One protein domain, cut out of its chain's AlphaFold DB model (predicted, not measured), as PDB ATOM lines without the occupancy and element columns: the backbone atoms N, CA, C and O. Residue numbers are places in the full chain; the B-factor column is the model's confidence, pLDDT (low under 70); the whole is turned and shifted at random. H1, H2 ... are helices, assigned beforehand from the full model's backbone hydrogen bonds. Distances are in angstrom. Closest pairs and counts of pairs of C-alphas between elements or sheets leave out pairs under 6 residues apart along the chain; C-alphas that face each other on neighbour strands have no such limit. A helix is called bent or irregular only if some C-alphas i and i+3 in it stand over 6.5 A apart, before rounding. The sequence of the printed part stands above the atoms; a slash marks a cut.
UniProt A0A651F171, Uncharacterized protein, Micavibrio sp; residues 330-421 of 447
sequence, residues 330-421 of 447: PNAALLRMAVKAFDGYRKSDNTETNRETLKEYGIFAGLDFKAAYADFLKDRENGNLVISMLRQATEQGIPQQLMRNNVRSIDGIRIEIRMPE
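Overview. This is residues 330 to 421 of the 447 residues of an uncharacterized protein of Micavibrio sp (UniProt A0A651F171). Short helices cross one another at steep angles around H4, which lies nearest the middle: H3 crosses H4 on one side, and H2 bridges from H4 to H1, the longest helix, which runs along another side of the cluster. H5 and H6, both short, have the centres farthest from the middle, and H6 is near H1 and H4 without clear contact. The printed part has 92 residues with six named helices, H1 to H6 in order along the chain, and no named strand; the class is all helix. It is compact, with a radius of gyration of the C-alphas of 12.6 A, and its C-alphas span 39 by 27 by 22 A along their three main axes.

Arrangement. H1, residues 330 to 347, touches H2, residues 355 to 364, with its residues 337 to 344 alone. Their closest C-alphas, those of Ala 341 and Tyr 361, are 5.0 A apart, and the two run opposite ways at a steep tilt of 63 degrees. H2 is the hub, touching three other helices. One of these is H4, residues 385 to 395, where the C-alphas of Phe 364 and Ala 393 come closest at 6.3 A, at a steep tilt of 58 degrees. H2 and H5, residues 400 to 406, only just touch, with 3 pairs of C-alphas within 8 A; the closest, Ile 363 and Leu 402, are 6.4 A apart, and the lines are about perpendicular at 85 degrees. H3, residues 369 to 378, touches H4 with 13 pairs of C-alphas within 8 A, the closest being those of Ala 372 and Met 389 at 5.1 A; they run opposite ways at a steep tilt of 66 degrees. The helix packing is mostly crossed: of these four touching pairs, 0 are at a shallow tilt. H1 and H4 are close but not clearly touching, with the closest C-alphas, those of Ala 338 and Val 386, 7.0 A apart and the lines about perpendicular at 73 degrees. H6, residues 410 to 416, touches no helix; it is close to H4 but not clearly touching, at a shallow tilt of 9 degrees, opposite ways, the closest C-alphas being those of Ile 387 and Arg 414 at 7.8 A. Among the pairs that are apart are H3 and H5, and H2 and H6. In H1, H3, H4 and H6 every O i to N i+4 pair is within hydrogen-bond range. In H2 4 of 6 are, and in H5 1 of 3, beside 3 of 4 O i to N i+3 pairs.

Along the chain. H1 begins at C-alpha 330 at (45.483, -38.973, -32.302) and measures 25.8 A from first to last C-alpha. H4 measures 15.1 A and begins at C-alpha 385 at (36.606, -42.754, -19.406). H3 measures 14.3 A and H2 12.6 A. H2 is irregular: C-alphas 360 and 363 are 9.5 A apart. H5 and H6 measure 10.3 A each, and H6 ends at C-alpha 416 at (46.638, -47.635, -28.468).

Size, cuts and confidence. The two C-alphas farthest apart are those of Asn 354 and Glu 421, at 39.8 A, while the first and last printed C-alphas, those of Pro 330 and Glu 421, are 20.4 A apart. The printed part has no cut. The links from H2 to H3, H4 to H5 and H5 to H6 are tight, those from H1 to H2 and H3 to H4 are short, and no link is long. The mean pLDDT of the printed part is 71.2. It is under 70 at 32 residues of this predicted model: 354 to 355, 357 to 358, 380 to 383 and 398 to 421, with means of 51 for H5 and 46 for H6.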
ATOM      1  N   PRO A 330      46.926 -38.742 -32.347       84.25
ATOM      2  CA  PRO A 330      45.483 -38.973 -32.302       84.25
ATOM      3  C   PRO A 330      44.918 -38.991 -30.873       84.25
ATOM      4  O   PRO A 330      43.876 -38.383 -30.629       84.25
ATOM      5  N   ASN A 331      45.621 -39.607 -29.917       84.44
ATOM      6  CA  ASN A 331      45.206 -39.623 -28.509       84.44
ATOM      7  C   ASN A 331      45.164 -38.214 -27.913       84.44
ATOM      8  O   ASN A 331      44.177 -37.843 -27.279       84.44
ATOM      9  N   ALA A 332      46.194 -37.405 -28.182       89.25
ATOM     10  CA  ALA A 332      46.253 -36.010 -27.764       89.25
ATOM     11  C   ALA A 332      45.052 -35.213 -28.299       89.25
ATOM     12  O   ALA A 332      44.406 -34.486 -27.546       89.25
ATOM     13  N   ALA A 333      44.708 -35.379 -29.582       86.81
ATOM     14  CA  ALA A 333      43.553 -34.714 -30.188       86.81
ATOM     15  C   ALA A 333      42.229 -35.128 -29.524       86.81
ATOM     16  O   ALA A 333      41.390 -34.275 -29.224       86.81
ATOM     17  N   LEU A 334      42.053 -36.422 -29.249       84.31
ATOM     18  CA  LEU A 334      40.860 -36.948 -28.590       84.31
ATOM     19  C   LEU A 334      40.729 -36.465 -27.140       84.31
ATOM     20  O   LEU A 334      39.641 -36.067 -26.724       84.31
ATOM     21  N   LEU A 335      41.830 -36.452 -26.386       88.25
ATOM     22  CA  LEU A 335      41.864 -35.935 -25.019       88.25
ATOM     23  C   LEU A 335      41.531 -34.439 -24.984       88.25
ATOM     24  O   LEU A 335      40.718 -34.031 -24.156       88.25
ATOM     25  N   ARG A 336      42.065 -33.634 -25.914       90.38
ATOM     26  CA  ARG A 336      41.693 -32.213 -26.044       90.38
ATOM     27  C   ARG A 336      40.201 -32.040 -26.314       90.38
ATOM     28  O   ARG A 336      39.567 -31.205 -25.679       90.38
ATOM     29  N   MET A 337      39.629 -32.833 -27.224       86.19
ATOM     30  CA  MET A 337      38.187 -32.796 -27.502       86.19
ATOM     31  C   MET A 337      37.362 -33.152 -26.259       86.19
ATOM     32  O   MET A 337      36.406 -32.450 -25.945       86.19
ATOM     33  N   ALA A 338      37.746 -34.200 -25.525       88.06
ATOM     34  CA  ALA A 338      37.055 -34.620 -24.306       88.06
ATOM     35  C   ALA A 338      37.111 -33.547 -23.205       88.06
ATOM     36  O   ALA A 338      36.097 -33.271 -22.565       88.06
ATOM     37  N   VAL A 339      38.275 -32.915 -23.020       90.75
ATOM     38  CA  VAL A 339      38.468 -31.816 -22.063       90.75
ATOM     39  C   VAL A 339      37.608 -30.610 -22.432       90.75
ATOM     40  O   VAL A 339      36.852 -30.140 -21.586       90.75
ATOM     41  N   LYS A 340      37.651 -30.158 -23.693       89.25
ATOM     42  CA  LYS A 340      36.824 -29.035 -24.167       89.25
ATOM     43  C   LYS A 340      35.338 -29.311 -23.996       89.25
ATOM     44  O   LYS A 340      34.610 -28.459 -23.505       89.25
ATOM     45  N   ALA A 341      34.889 -30.511 -24.358       87.00
ATOM     46  CA  ALA A 341      33.490 -30.898 -24.219       87.00
ATOM     47  C   ALA A 341      33.031 -30.935 -22.759       87.00
ATOM     48  O   ALA A 341      31.909 -30.519 -22.466       87.00
ATOM     49  N   PHE A 342      33.881 -31.410 -21.845       88.25
ATOM     50  CA  PHE A 342      33.569 -31.389 -20.420       88.25
ATOM     51  C   PHE A 342      33.540 -29.962 -19.867       88.25
ATOM     52  O   PHE A 342      32.627 -29.621 -19.115       88.25
ATOM     53  N   ASP A 343      34.497 -29.121 -20.256       87.25
ATOM     54  CA  ASP A 343      34.541 -27.731 -19.808       87.25
ATOM     55  C   ASP A 343      33.322 -26.935 -20.303       87.25
ATOM     56  O   ASP A 343      32.641 -26.294 -19.501       87.25
ATOM     57  N   GLY A 344      32.960 -27.089 -21.581       85.31
ATOM     58  CA  GLY A 344      31.724 -26.533 -22.134       85.31
ATOM     59  C   GLY A 344      30.481 -27.072 -21.422       85.31
ATOM     60  O   GLY A 344      29.573 -26.315 -21.098       85.31
ATOM     61  N   TYR A 345      30.436 -28.365 -21.083       84.12
ATOM     62  CA  TYR A 345      29.303 -28.946 -20.346       84.12
ATOM     63  C   TYR A 345      29.170 -28.342 -18.946       84.12
ATOM     64  O   TYR A 345      28.075 -27.960 -18.533       84.12
ATOM     65  N   ARG A 346      30.287 -28.181 -18.230       84.56
ATOM     66  CA  ARG A 346      30.330 -27.517 -16.921       84.56
ATOM     67  C   ARG A 346      29.862 -26.061 -17.002       84.56
ATOM     68  O   ARG A 346      29.171 -25.603 -16.092       84.56
ATOM     69  N   LYS A 347      30.233 -25.349 -18.069       84.31
ATOM     70  CA  LYS A 347      29.841 -23.954 -18.334       84.31
ATOM     71  C   LYS A 347      28.425 -23.811 -18.903       84.31
ATOM     72  O   LYS A 347      27.911 -22.703 -18.964       84.31
ATOM     73  N   SER A 348      27.747 -24.928 -19.188       81.50
ATOM     74  CA  SER A 348      26.448 -24.991 -19.884       81.50
ATOM     75  C   SER A 348      26.487 -24.541 -21.355       81.50
ATOM     76  O   SER A 348      25.437 -24.354 -21.969       81.50
ATOM     77  N   ASP A 349      27.679 -24.468 -21.944       77.25
ATOM     78  CA  ASP A 349      27.924 -24.144 -23.355       77.25
ATOM     79  C   ASP A 349      27.807 -25.391 -24.260       77.25
ATOM     80  O   ASP A 349      27.588 -25.295 -25.465       77.25
ATOM     81  N   ASN A 350      27.885 -26.593 -23.675       75.94
ATOM     82  CA  ASN A 350      27.750 -27.875 -24.376       75.94
ATOM     83  C   ASN A 350      26.373 -28.529 -24.128       75.94
ATOM     84  O   ASN A 350      26.277 -29.621 -23.563       75.94
ATOM     85  N   THR A 351      25.296 -27.831 -24.487       71.56
ATOM     86  CA  THR A 351      23.914 -28.234 -24.151       71.56
ATOM     87  C   THR A 351      23.062 -28.654 -25.352       71.56
ATOM     88  O   THR A 351      22.058 -29.339 -25.166       71.56
ATOM     89  N   GLU A 352      23.477 -28.339 -26.584       72.50
ATOM     90  CA  GLU A 352      22.739 -28.667 -27.816       72.50
ATOM     91  C   GLU A 352      23.618 -29.387 -28.847       72.50
ATOM     92  O   GLU A 352      24.781 -29.056 -29.025       72.50
ATOM     93  N   THR A 353      23.065 -30.324 -29.618       71.25
ATOM     94  CA  THR A 353      23.771 -31.016 -30.720       71.25
ATOM     95  C   THR A 353      23.682 -30.260 -32.054       71.25
ATOM     96  O   THR A 353      23.658 -30.859 -33.132       71.25
ATOM     97  N   ASN A 354      23.604 -28.927 -32.004       69.56
ATOM     98  CA  ASN A 354      23.504 -28.092 -33.199       69.56
ATOM     99  C   ASN A 354      24.862 -27.993 -33.939       69.56
ATOM    100  O   ASN A 354      25.898 -28.471 -33.470       69.56
ATOM    101  N   ARG A 355      24.875 -27.394 -35.141       69.31
ATOM    102  CA  ARG A 355      26.079 -27.326 -35.995       69.31
ATOM    103  C   ARG A 355      27.247 -26.580 -35.335       69.31
ATOM    104  O   ARG A 355      28.393 -26.952 -35.582       69.31
ATOM    105  N   GLU A 356      26.978 -25.533 -34.562       76.06
ATOM    106  CA  GLU A 356      28.011 -24.710 -33.920       76.06
ATOM    107  C   GLU A 356      28.651 -25.474 -32.759       76.06
ATOM    108  O   GLU A 356      29.872 -25.643 -32.744       76.06
ATOM    109  N   THR A 357      27.834 -26.083 -31.900       69.38
ATOM    110  CA  THR A 357      28.299 -26.929 -30.793       69.38
ATOM    111  C   THR A 357      29.061 -28.159 -31.299       69.38
ATOM    112  O   THR A 357      30.114 -28.506 -30.770       69.38
ATOM    113  N   LEU A 358      28.608 -28.797 -32.385       69.75
ATOM    114  CA  LEU A 358      29.337 -29.910 -33.015       69.75
ATOM    115  C   LEU A 358      30.681 -29.477 -33.617       69.75
ATOM    116  O   LEU A 358      31.638 -30.251 -33.594       69.75
ATOM    117  N   LYS A 359      30.770 -28.262 -34.169       77.19
ATOM    118  CA  LYS A 359      32.029 -27.716 -34.699       77.19
ATOM    119  C   LYS A 359      33.042 -27.473 -33.577       77.19
ATOM    120  O   LYS A 359      34.236 -27.662 -33.800       77.19
ATOM    121  N   GLU A 360      32.575 -27.060 -32.404       77.25
ATOM    122  CA  GLU A 360      33.421 -26.717 -31.258       77.25
ATOM    123  C   GLU A 360      33.828 -27.937 -30.416       77.25
ATOM    124  O   GLU A 360      35.011 -28.115 -30.116       77.25
ATOM    125  N   TYR A 361      32.874 -28.810 -30.086       76.88
ATOM    126  CA  TYR A 361      33.060 -29.928 -29.147       76.88
ATOM    127  C   TYR A 361      33.145 -31.301 -29.828       76.88
ATOM    128  O   TYR A 361      33.381 -32.324 -29.175       76.88
ATOM    129  N   GLY A 362      32.975 -31.347 -31.151       78.69
ATOM    130  CA  GLY A 362      33.098 -32.565 -31.942       78.69
ATOM    131  C   GLY A 362      32.074 -33.629 -31.550       78.69
ATOM    132  O   GLY A 362      30.891 -33.358 -31.364       78.69
ATOM    133  N   ILE A 363      32.541 -34.872 -31.425       75.56
ATOM    134  CA  ILE A 363      31.702 -36.050 -31.134       75.56
ATOM    135  C   ILE A 363      31.146 -36.091 -29.702       75.56
ATOM    136  O   ILE A 363      30.389 -37.001 -29.384       75.56
ATOM    137  N   PHE A 364      31.523 -35.143 -28.841       79.56
ATOM    138  CA  PHE A 364      31.070 -35.063 -27.451       79.56
ATOM    139  C   PHE A 364      30.066 -33.918 -27.212       79.56
ATOM    140  O   PHE A 364      29.801 -33.561 -26.061       79.56
ATOM    141  N   ALA A 365      29.510 -33.331 -28.279       78.50
ATOM    142  CA  ALA A 365      28.443 -32.340 -28.167       78.50
ATOM    143  C   ALA A 365      27.175 -32.957 -27.542       78.50
ATOM    144  O   ALA A 365      26.722 -34.005 -27.997       78.50
ATOM    145  N   GLY A 366      26.602 -32.325 -26.514       77.00
ATOM    146  CA  GLY A 366      25.406 -32.800 -25.803       77.00
ATOM    147  C   GLY A 366      25.606 -34.069 -24.958       77.00
ATOM    148  O   GLY A 366      24.622 -34.677 -24.537       77.00
ATOM    149  N   LEU A 367      26.855 -34.486 -24.716       82.31
ATOM    150  CA  LEU A 367      27.161 -35.722 -23.996       82.31
ATOM    151  C   LEU A 367      26.669 -35.690 -22.539       82.31
ATOM    152  O   LEU A 367      26.949 -34.752 -21.793       82.31
ATOM    153  N   ASP A 368      26.050 -36.786 -22.087       83.69
ATOM    154  CA  ASP A 368      25.773 -36.993 -20.661       83.69
ATOM    155  C   ASP A 368      27.021 -37.546 -19.952       83.69
ATOM    156  O   ASP A 368      27.275 -38.754 -19.887       83.69
ATOM    157  N   PHE A 369      27.815 -36.637 -19.386       82.19
ATOM    158  CA  PHE A 369      29.022 -36.990 -18.637       82.19
ATOM    159  C   PHE A 369      28.743 -37.819 -17.374       82.19
ATOM    160  O   PHE A 369      29.609 -38.594 -16.958       82.19
ATOM    161  N   LYS A 370      27.555 -37.703 -16.759       82.50
ATOM    162  CA  LYS A 370      27.197 -38.513 -15.582       82.50
ATOM    163  C   LYS A 370      26.961 -39.962 -15.991       82.50
ATOM    164  O   LYS A 370      27.478 -40.861 -15.323       82.50
ATOM    165  N   ALA A 371      26.245 -40.188 -17.093       83.25
ATOM    166  CA  ALA A 371      26.049 -41.522 -17.658       83.25
ATOM    167  C   ALA A 371      27.386 -42.156 -18.082       83.25
ATOM    168  O   ALA A 371      27.694 -43.278 -17.673       83.25
ATOM    169  N   ALA A 372      28.237 -41.407 -18.796       81.25
ATOM    170  CA  ALA A 372      29.552 -41.889 -19.231       81.25
ATOM    171  C   ALA A 372      30.451 -42.284 -18.049       81.25
ATOM    172  O   ALA A 372      31.102 -43.335 -18.072       81.25
ATOM    173  N   TYR A 373      30.459 -41.476 -16.987       82.69
ATOM    174  CA  TYR A 373      31.218 -41.794 -15.783       82.69
ATOM    175  C   TYR A 373      30.644 -43.008 -15.039       82.69
ATOM    176  O   TYR A 373      31.401 -43.864 -14.575       82.69
ATOM    177  N   ALA A 374      29.317 -43.135 -14.954       83.19
ATOM    178  CA  ALA A 374      28.675 -44.303 -14.354       83.19
ATOM    179  C   ALA A 374      29.045 -45.601 -15.092       83.19
ATOM    180  O   ALA A 374      29.302 -46.617 -14.446       83.19
ATOM    181  N   ASP A 375      29.133 -45.573 -16.421       81.44
ATOM    182  CA  ASP A 375      29.560 -46.729 -17.211       81.44
ATOM    183  C   ASP A 375      31.043 -47.048 -17.052       81.44
ATOM    184  O   ASP A 375      31.402 -48.215 -16.888       81.44
ATOM    185  N   PHE A 376      31.900 -46.025 -17.000       82.69
ATOM    186  CA  PHE A 376      33.302 -46.195 -16.613       82.69
ATOM    187  C   PHE A 376      33.436 -46.907 -15.252       82.69
ATOM    188  O   PHE A 376      34.241 -47.827 -15.107       82.69
ATOM    189  N   LEU A 377      32.608 -46.550 -14.264       79.94
ATOM    190  CA  LEU A 377      32.614 -47.205 -12.953       79.94
ATOM    191  C   LEU A 377      32.119 -48.662 -12.982       79.94
ATOM    192  O   LEU A 377      32.528 -49.442 -12.117       79.94
ATOM    193  N   LYS A 378      31.249 -49.036 -13.929       83.50
ATOM    194  CA  LYS A 378      30.767 -50.420 -14.094       83.50
ATOM    195  C   LYS A 378      31.819 -51.315 -14.754       83.50
ATOM    196  O   LYS A 378      31.952 -52.467 -14.357       83.50
ATOM    197  N   ASP A 379      32.575 -50.783 -15.712       78.69
ATOM    198  CA  ASP A 379      33.573 -51.518 -16.505       78.69
ATOM    199  C   ASP A 379      34.998 -51.370 -15.936       78.69
ATOM    200  O   ASP A 379      35.971 -51.312 -16.672       78.69
ATOM    201  N   ARG A 380      35.158 -51.258 -14.611       63.28
ATOM    202  CA  ARG A 380      36.427 -50.853 -13.963       63.28
ATOM    203  C   ARG A 380      37.664 -51.681 -14.323       63.28
ATOM    204  O   ARG A 380      38.768 -51.168 -14.183       63.28
ATOM    205  N   GLU A 381      37.499 -52.928 -14.755       55.19
ATOM    206  CA  GLU A 381      38.620 -53.785 -15.163       55.19
ATOM    207  C   GLU A 381      39.131 -53.463 -16.579       55.19
ATOM    208  O   GLU A 381      40.287 -53.742 -16.874       55.19
ATOM    209  N   ASN A 382      38.317 -52.829 -17.436       54.25
ATOM    210  CA  ASN A 382      38.666 -52.505 -18.831       54.25
ATOM    211  C   ASN A 382      38.313 -51.062 -19.247       54.25
ATOM    212  O   ASN A 382      38.431 -50.690 -20.418       54.25
ATOM    213  N   GLY A 383      37.830 -50.258 -18.305       60.84
ATOM    214  CA  GLY A 383      37.196 -48.975 -18.553       60.84
ATOM    215  C   GLY A 383      38.214 -47.860 -18.733       60.84
ATOM    216  O   GLY A 383      39.037 -47.593 -17.864       60.84
ATOM    217  N   ASN A 384      38.106 -47.155 -19.850       76.69
ATOM    218  CA  ASN A 384      38.755 -45.876 -20.096       76.69
ATOM    219  C   ASN A 384      37.632 -44.839 -20.207       76.69
ATOM    220  O   ASN A 384      36.707 -45.045 -20.992       76.69
ATOM    221  N   LEU A 385      37.684 -43.750 -19.429       79.56
ATOM    222  CA  LEU A 385      36.606 -42.754 -19.406       79.56
ATOM    223  C   LEU A 385      36.289 -42.219 -20.806       79.56
ATOM    224  O   LEU A 385      35.121 -42.102 -21.155       79.56
ATOM    225  N   VAL A 386      37.304 -41.971 -21.632       78.00
ATOM    226  CA  VAL A 386      37.109 -41.512 -23.012       78.00
ATOM    227  C   VAL A 386      36.402 -42.581 -23.848       78.00
ATOM    228  O   VAL A 386      35.515 -42.252 -24.628       78.00
ATOM    229  N   ILE A 387      36.707 -43.866 -23.647       78.56
ATOM    230  CA  ILE A 387      35.968 -44.964 -24.297       78.56
ATOM    231  C   ILE A 387      34.507 -44.989 -23.830       78.56
ATOM    232  O   ILE A 387      33.611 -45.164 -24.656       78.56
ATOM    233  N   SER A 388      34.242 -44.780 -22.539       79.25
ATOM    234  CA  SER A 388      32.869 -44.679 -22.030       79.25
ATOM    235  C   SER A 388      32.135 -43.468 -22.609       79.25
ATOM    236  O   SER A 388      30.974 -43.590 -22.988       79.25
ATOM    237  N   MET A 389      32.812 -42.326 -22.761       80.12
ATOM    238  CA  MET A 389      32.267 -41.140 -23.429       80.12
ATOM    239  C   MET A 389      31.945 -41.421 -24.902       80.12
ATOM    240  O   MET A 389      30.873 -41.057 -25.371       80.12
ATOM    241  N   LEU A 390      32.832 -42.108 -25.628       79.75
ATOM    242  CA  LEU A 390      32.604 -42.512 -27.021       79.75
ATOM    243  C   LEU A 390      31.412 -43.469 -27.158       79.75
ATOM    244  O   LEU A 390      30.617 -43.349 -28.094       79.75
ATOM    245  N   ARG A 391      31.278 -44.420 -26.225       80.31
ATOM    246  CA  ARG A 391      30.147 -45.355 -26.180       80.31
ATOM    247  C   ARG A 391      28.836 -44.605 -25.954       80.31
ATOM    248  O   ARG A 391      27.915 -44.775 -26.744       80.31
ATOM    249  N   GLN A 392      28.800 -43.714 -24.966       81.50
ATOM    250  CA  GLN A 392      27.630 -42.883 -24.682       81.50
ATOM    251  C   GLN A 392      27.264 -41.963 -25.852       81.50
ATOM    252  O   GLN A 392      26.105 -41.917 -26.249       81.50
ATOM    253  N   ALA A 393      28.243 -41.319 -26.493       75.94
ATOM    254  CA  ALA A 393      28.011 -40.538 -27.709       75.94
ATOM    255  C   ALA A 393      27.358 -41.382 -28.822       75.94
ATOM    256  O   ALA A 393      26.434 -40.932 -29.500       75.94
ATOM    257  N   THR A 394      27.805 -42.632 -28.984       76.38
ATOM    258  CA  THR A 394      27.224 -43.573 -29.955       76.38
ATOM    259  C   THR A 394      25.782 -43.939 -29.593       76.38
ATOM    260  O   THR A 394      24.916 -43.935 -30.466       76.38
ATOM    261  N   GLU A 395      25.510 -44.235 -28.320       80.50
ATOM    262  CA  GLU A 395      24.172 -44.577 -27.812       80.50
ATOM    263  C   GLU A 395      23.182 -43.409 -27.940       80.50
ATOM    264  O   GLU A 395      22.007 -43.626 -28.230       80.50
ATOM    265  N   GLN A 396      23.664 -42.170 -27.817       76.31
ATOM    266  CA  GLN A 396      22.887 -40.945 -28.037       76.31
ATOM    267  C   GLN A 396      22.643 -40.627 -29.525       76.31
ATOM    268  O   GLN A 396      22.020 -39.617 -29.849       76.31
ATOM    269  N   GLY A 397      23.117 -41.472 -30.447       71.62
ATOM    270  CA  GLY A 397      22.923 -41.287 -31.884       71.62
ATOM    271  C   GLY A 397      23.787 -40.180 -32.494       71.62
ATOM    272  O   GLY A 397      23.478 -39.714 -33.594       71.62
ATOM    273  N   ILE A 398      24.872 -39.762 -31.825       68.81
ATOM    274  CA  ILE A 398      25.812 -38.783 -32.382       68.81
ATOM    275  C   ILE A 398      26.466 -39.414 -33.631       68.81
ATOM    276  O   ILE A 398      27.061 -40.491 -33.535       68.81
ATOM    277  N   PRO A 399      26.332 -38.812 -34.833       58.06
ATOM    278  CA  PRO A 399      26.540 -39.523 -36.094       58.06
ATOM    279  C   PRO A 399      27.920 -40.177 -36.255       58.06
ATOM    280  O   PRO A 399      28.957 -39.517 -36.174       58.06
ATOM    281  N   GLN A 400      27.938 -41.456 -36.661       54.38
ATOM    282  CA  GLN A 400      29.161 -42.206 -37.006       54.38
ATOM    283  C   GLN A 400      30.039 -41.521 -38.071       54.38
ATOM    284  O   GLN A 400      31.240 -41.778 -38.135       54.38
ATOM    285  N   GLN A 401      29.472 -40.661 -38.927       50.28
ATOM    286  CA  GLN A 401      30.235 -39.899 -39.926       50.28
ATOM    287  C   GLN A 401      31.261 -38.951 -39.285       50.28
ATOM    288  O   GLN A 401      32.359 -38.808 -39.819       50.28
ATOM    289  N   LEU A 402      30.952 -38.370 -38.121       51.97
ATOM    290  CA  LEU A 402      31.893 -37.533 -37.367       51.97
ATOM    291  C   LEU A 402      32.999 -38.372 -36.711       51.97
ATOM    292  O   LEU A 402      34.134 -37.910 -36.593       51.97
ATOM    293  N   MET A 403      32.699 -39.628 -36.360       52.16
ATOM    294  CA  MET A 403      33.697 -40.574 -35.854       52.16
ATOM    295  C   MET A 403      34.671 -41.018 -36.955       52.16
ATOM    296  O   MET A 403      35.870 -41.062 -36.710       52.16
ATOM    297  N   ARG A 404      34.204 -41.260 -38.190       51.56
ATOM    298  CA  ARG A 404      35.070 -41.714 -39.303       51.56
ATOM    299  C   ARG A 404      36.126 -40.691 -39.738       51.56
ATOM    300  O   ARG A 404      37.185 -41.101 -40.201       51.56
ATOM    301  N   ASN A 405      35.853 -39.393 -39.590       50.09
ATOM    302  CA  ASN A 405      36.777 -38.333 -40.016       50.09
ATOM    303  C   ASN A 405      37.845 -37.991 -38.964       50.09
ATOM    304  O   ASN A 405      38.920 -37.529 -39.330       50.09
ATOM    305  N   ASN A 406      37.566 -38.233 -37.678       47.84
ATOM    306  CA  ASN A 406      38.448 -37.835 -36.572       47.84
ATOM    307  C   ASN A 406      39.101 -39.020 -35.846       47.84
ATOM    308  O   ASN A 406      40.063 -38.836 -35.105       47.84
ATOM    309  N   VAL A 407      38.593 -40.236 -36.048       49.75
ATOM    310  CA  VAL A 407      39.018 -41.442 -35.341       49.75
ATOM    311  C   VAL A 407      39.138 -42.577 -36.360       49.75
ATOM    312  O   VAL A 407      38.137 -43.076 -36.878       49.75
ATOM    313  N   ARG A 408      40.369 -43.036 -36.648       50.97
ATOM    314  CA  ARG A 408      40.551 -44.406 -37.169       50.97
ATOM    315  C   ARG A 408      39.850 -45.317 -36.166       50.97
ATOM    316  O   ARG A 408      40.117 -45.127 -34.989       50.97
ATOM    317  N   SER A 409      38.925 -46.161 -36.640       49.66
ATOM    318  CA  SER A 409      37.899 -46.914 -35.886       49.66
ATOM    319  C   SER A 409      38.116 -47.024 -34.370       49.66
ATOM    320  O   SER A 409      39.217 -47.274 -33.909       49.66
ATOM    321  N   ILE A 410      37.046 -46.931 -33.574       49.38
ATOM    322  CA  ILE A 410      37.068 -47.103 -32.102       49.38
ATOM    323  C   ILE A 410      37.958 -48.287 -31.642       49.38
ATOM    324  O   ILE A 410      38.615 -48.200 -30.606       49.38
ATOM    325  N   ASP A 411      38.049 -49.351 -32.444       47.94
ATOM    326  CA  ASP A 411      38.940 -50.498 -32.231       47.94
ATOM    327  C   ASP A 411      40.448 -50.169 -32.267       47.94
ATOM    328  O   ASP A 411      41.211 -50.755 -31.504       47.94
ATOM    329  N   GLY A 412      40.894 -49.212 -33.083       48.62
ATOM    330  CA  GLY A 412      42.270 -48.701 -33.104       48.62
ATOM    331  C   GLY A 412      42.637 -47.909 -31.844       48.62
ATOM    332  O   GLY A 412      43.699 -48.135 -31.268       48.62
ATOM    333  N   ILE A 413      41.722 -47.073 -31.334       48.22
ATOM    334  CA  ILE A 413      41.890 -46.381 -30.037       48.22
ATOM    335  C   ILE A 413      41.996 -47.399 -28.893       48.22
ATOM    336  O   ILE A 413      42.794 -47.237 -27.970       48.22
ATOM    337  N   ARG A 414      41.196 -48.470 -28.954       43.56
ATOM    338  CA  ARG A 414      41.164 -49.532 -27.939       43.56
ATOM    339  C   ARG A 414      42.493 -50.288 -27.821       43.56
ATOM    340  O   ARG A 414      42.754 -50.862 -26.767       43.56
ATOM    341  N   ILE A 415      43.303 -50.298 -28.883       42.66
ATOM    342  CA  ILE A 415      44.633 -50.922 -28.916       42.66
ATOM    343  C   ILE A 415      45.713 -49.934 -28.441       42.66
ATOM    344  O   ILE A 415      46.611 -50.341 -27.711       42.66
ATOM    345  N   GLU A 416      45.610 -48.646 -28.788       43.16
ATOM    346  CA  GLU A 416      46.638 -47.635 -28.468       43.16
ATOM    347  C   GLU A 416      46.519 -47.022 -27.059       43.16
ATOM    348  O   GLU A 416      47.539 -46.646 -26.487       43.16
ATOM    349  N   ILE A 417      45.318 -46.955 -26.462       46.84
ATOM    350  CA  ILE A 417      45.111 -46.484 -25.071       46.84
ATOM    351  C   ILE A 417      44.859 -47.654 -24.107       46.84
ATOM    352  O   ILE A 417      44.110 -47.534 -23.131       46.84
ATOM    353  N   ARG A 418      45.470 -48.819 -24.348       44.88
ATOM    354  CA  ARG A 418      45.719 -49.733 -23.229       44.88
ATOM    355  C   ARG A 418      46.827 -49.110 -22.394       44.88
ATOM    356  O   ARG A 418      47.886 -48.775 -22.917       44.88
ATOM    357  N   MET A 419      46.587 -48.968 -21.088       38.94
ATOM    358  CA  MET A 419      47.705 -48.858 -20.151       38.94
ATOM    359  C   MET A 419      48.685 -49.981 -20.500       38.94
ATOM    360  O   MET A 419      48.196 -51.093 -20.726       38.94
ATOM    361  N   PRO A 420      50.001 -49.712 -20.617       39.50
ATOM    362  CA  PRO A 420      50.954 -50.763 -20.934       39.50
ATOM    363  C   PRO A 420      50.677 -51.916 -19.977       39.50
ATOM    364  O   PRO A 420      50.722 -51.730 -18.758       39.50
ATOM    365  N   GLU A 421      50.283 -53.067 -20.527       36.97
ATOM    366  CA  GLU A 421      50.219 -54.286 -19.736       36.97
ATOM    367  C   GLU A 421      51.600 -54.402 -19.105       36.97
ATOM    368  O   GLU A 421      52.606 -54.294 -19.817       36.97
TER     369      GLU A 421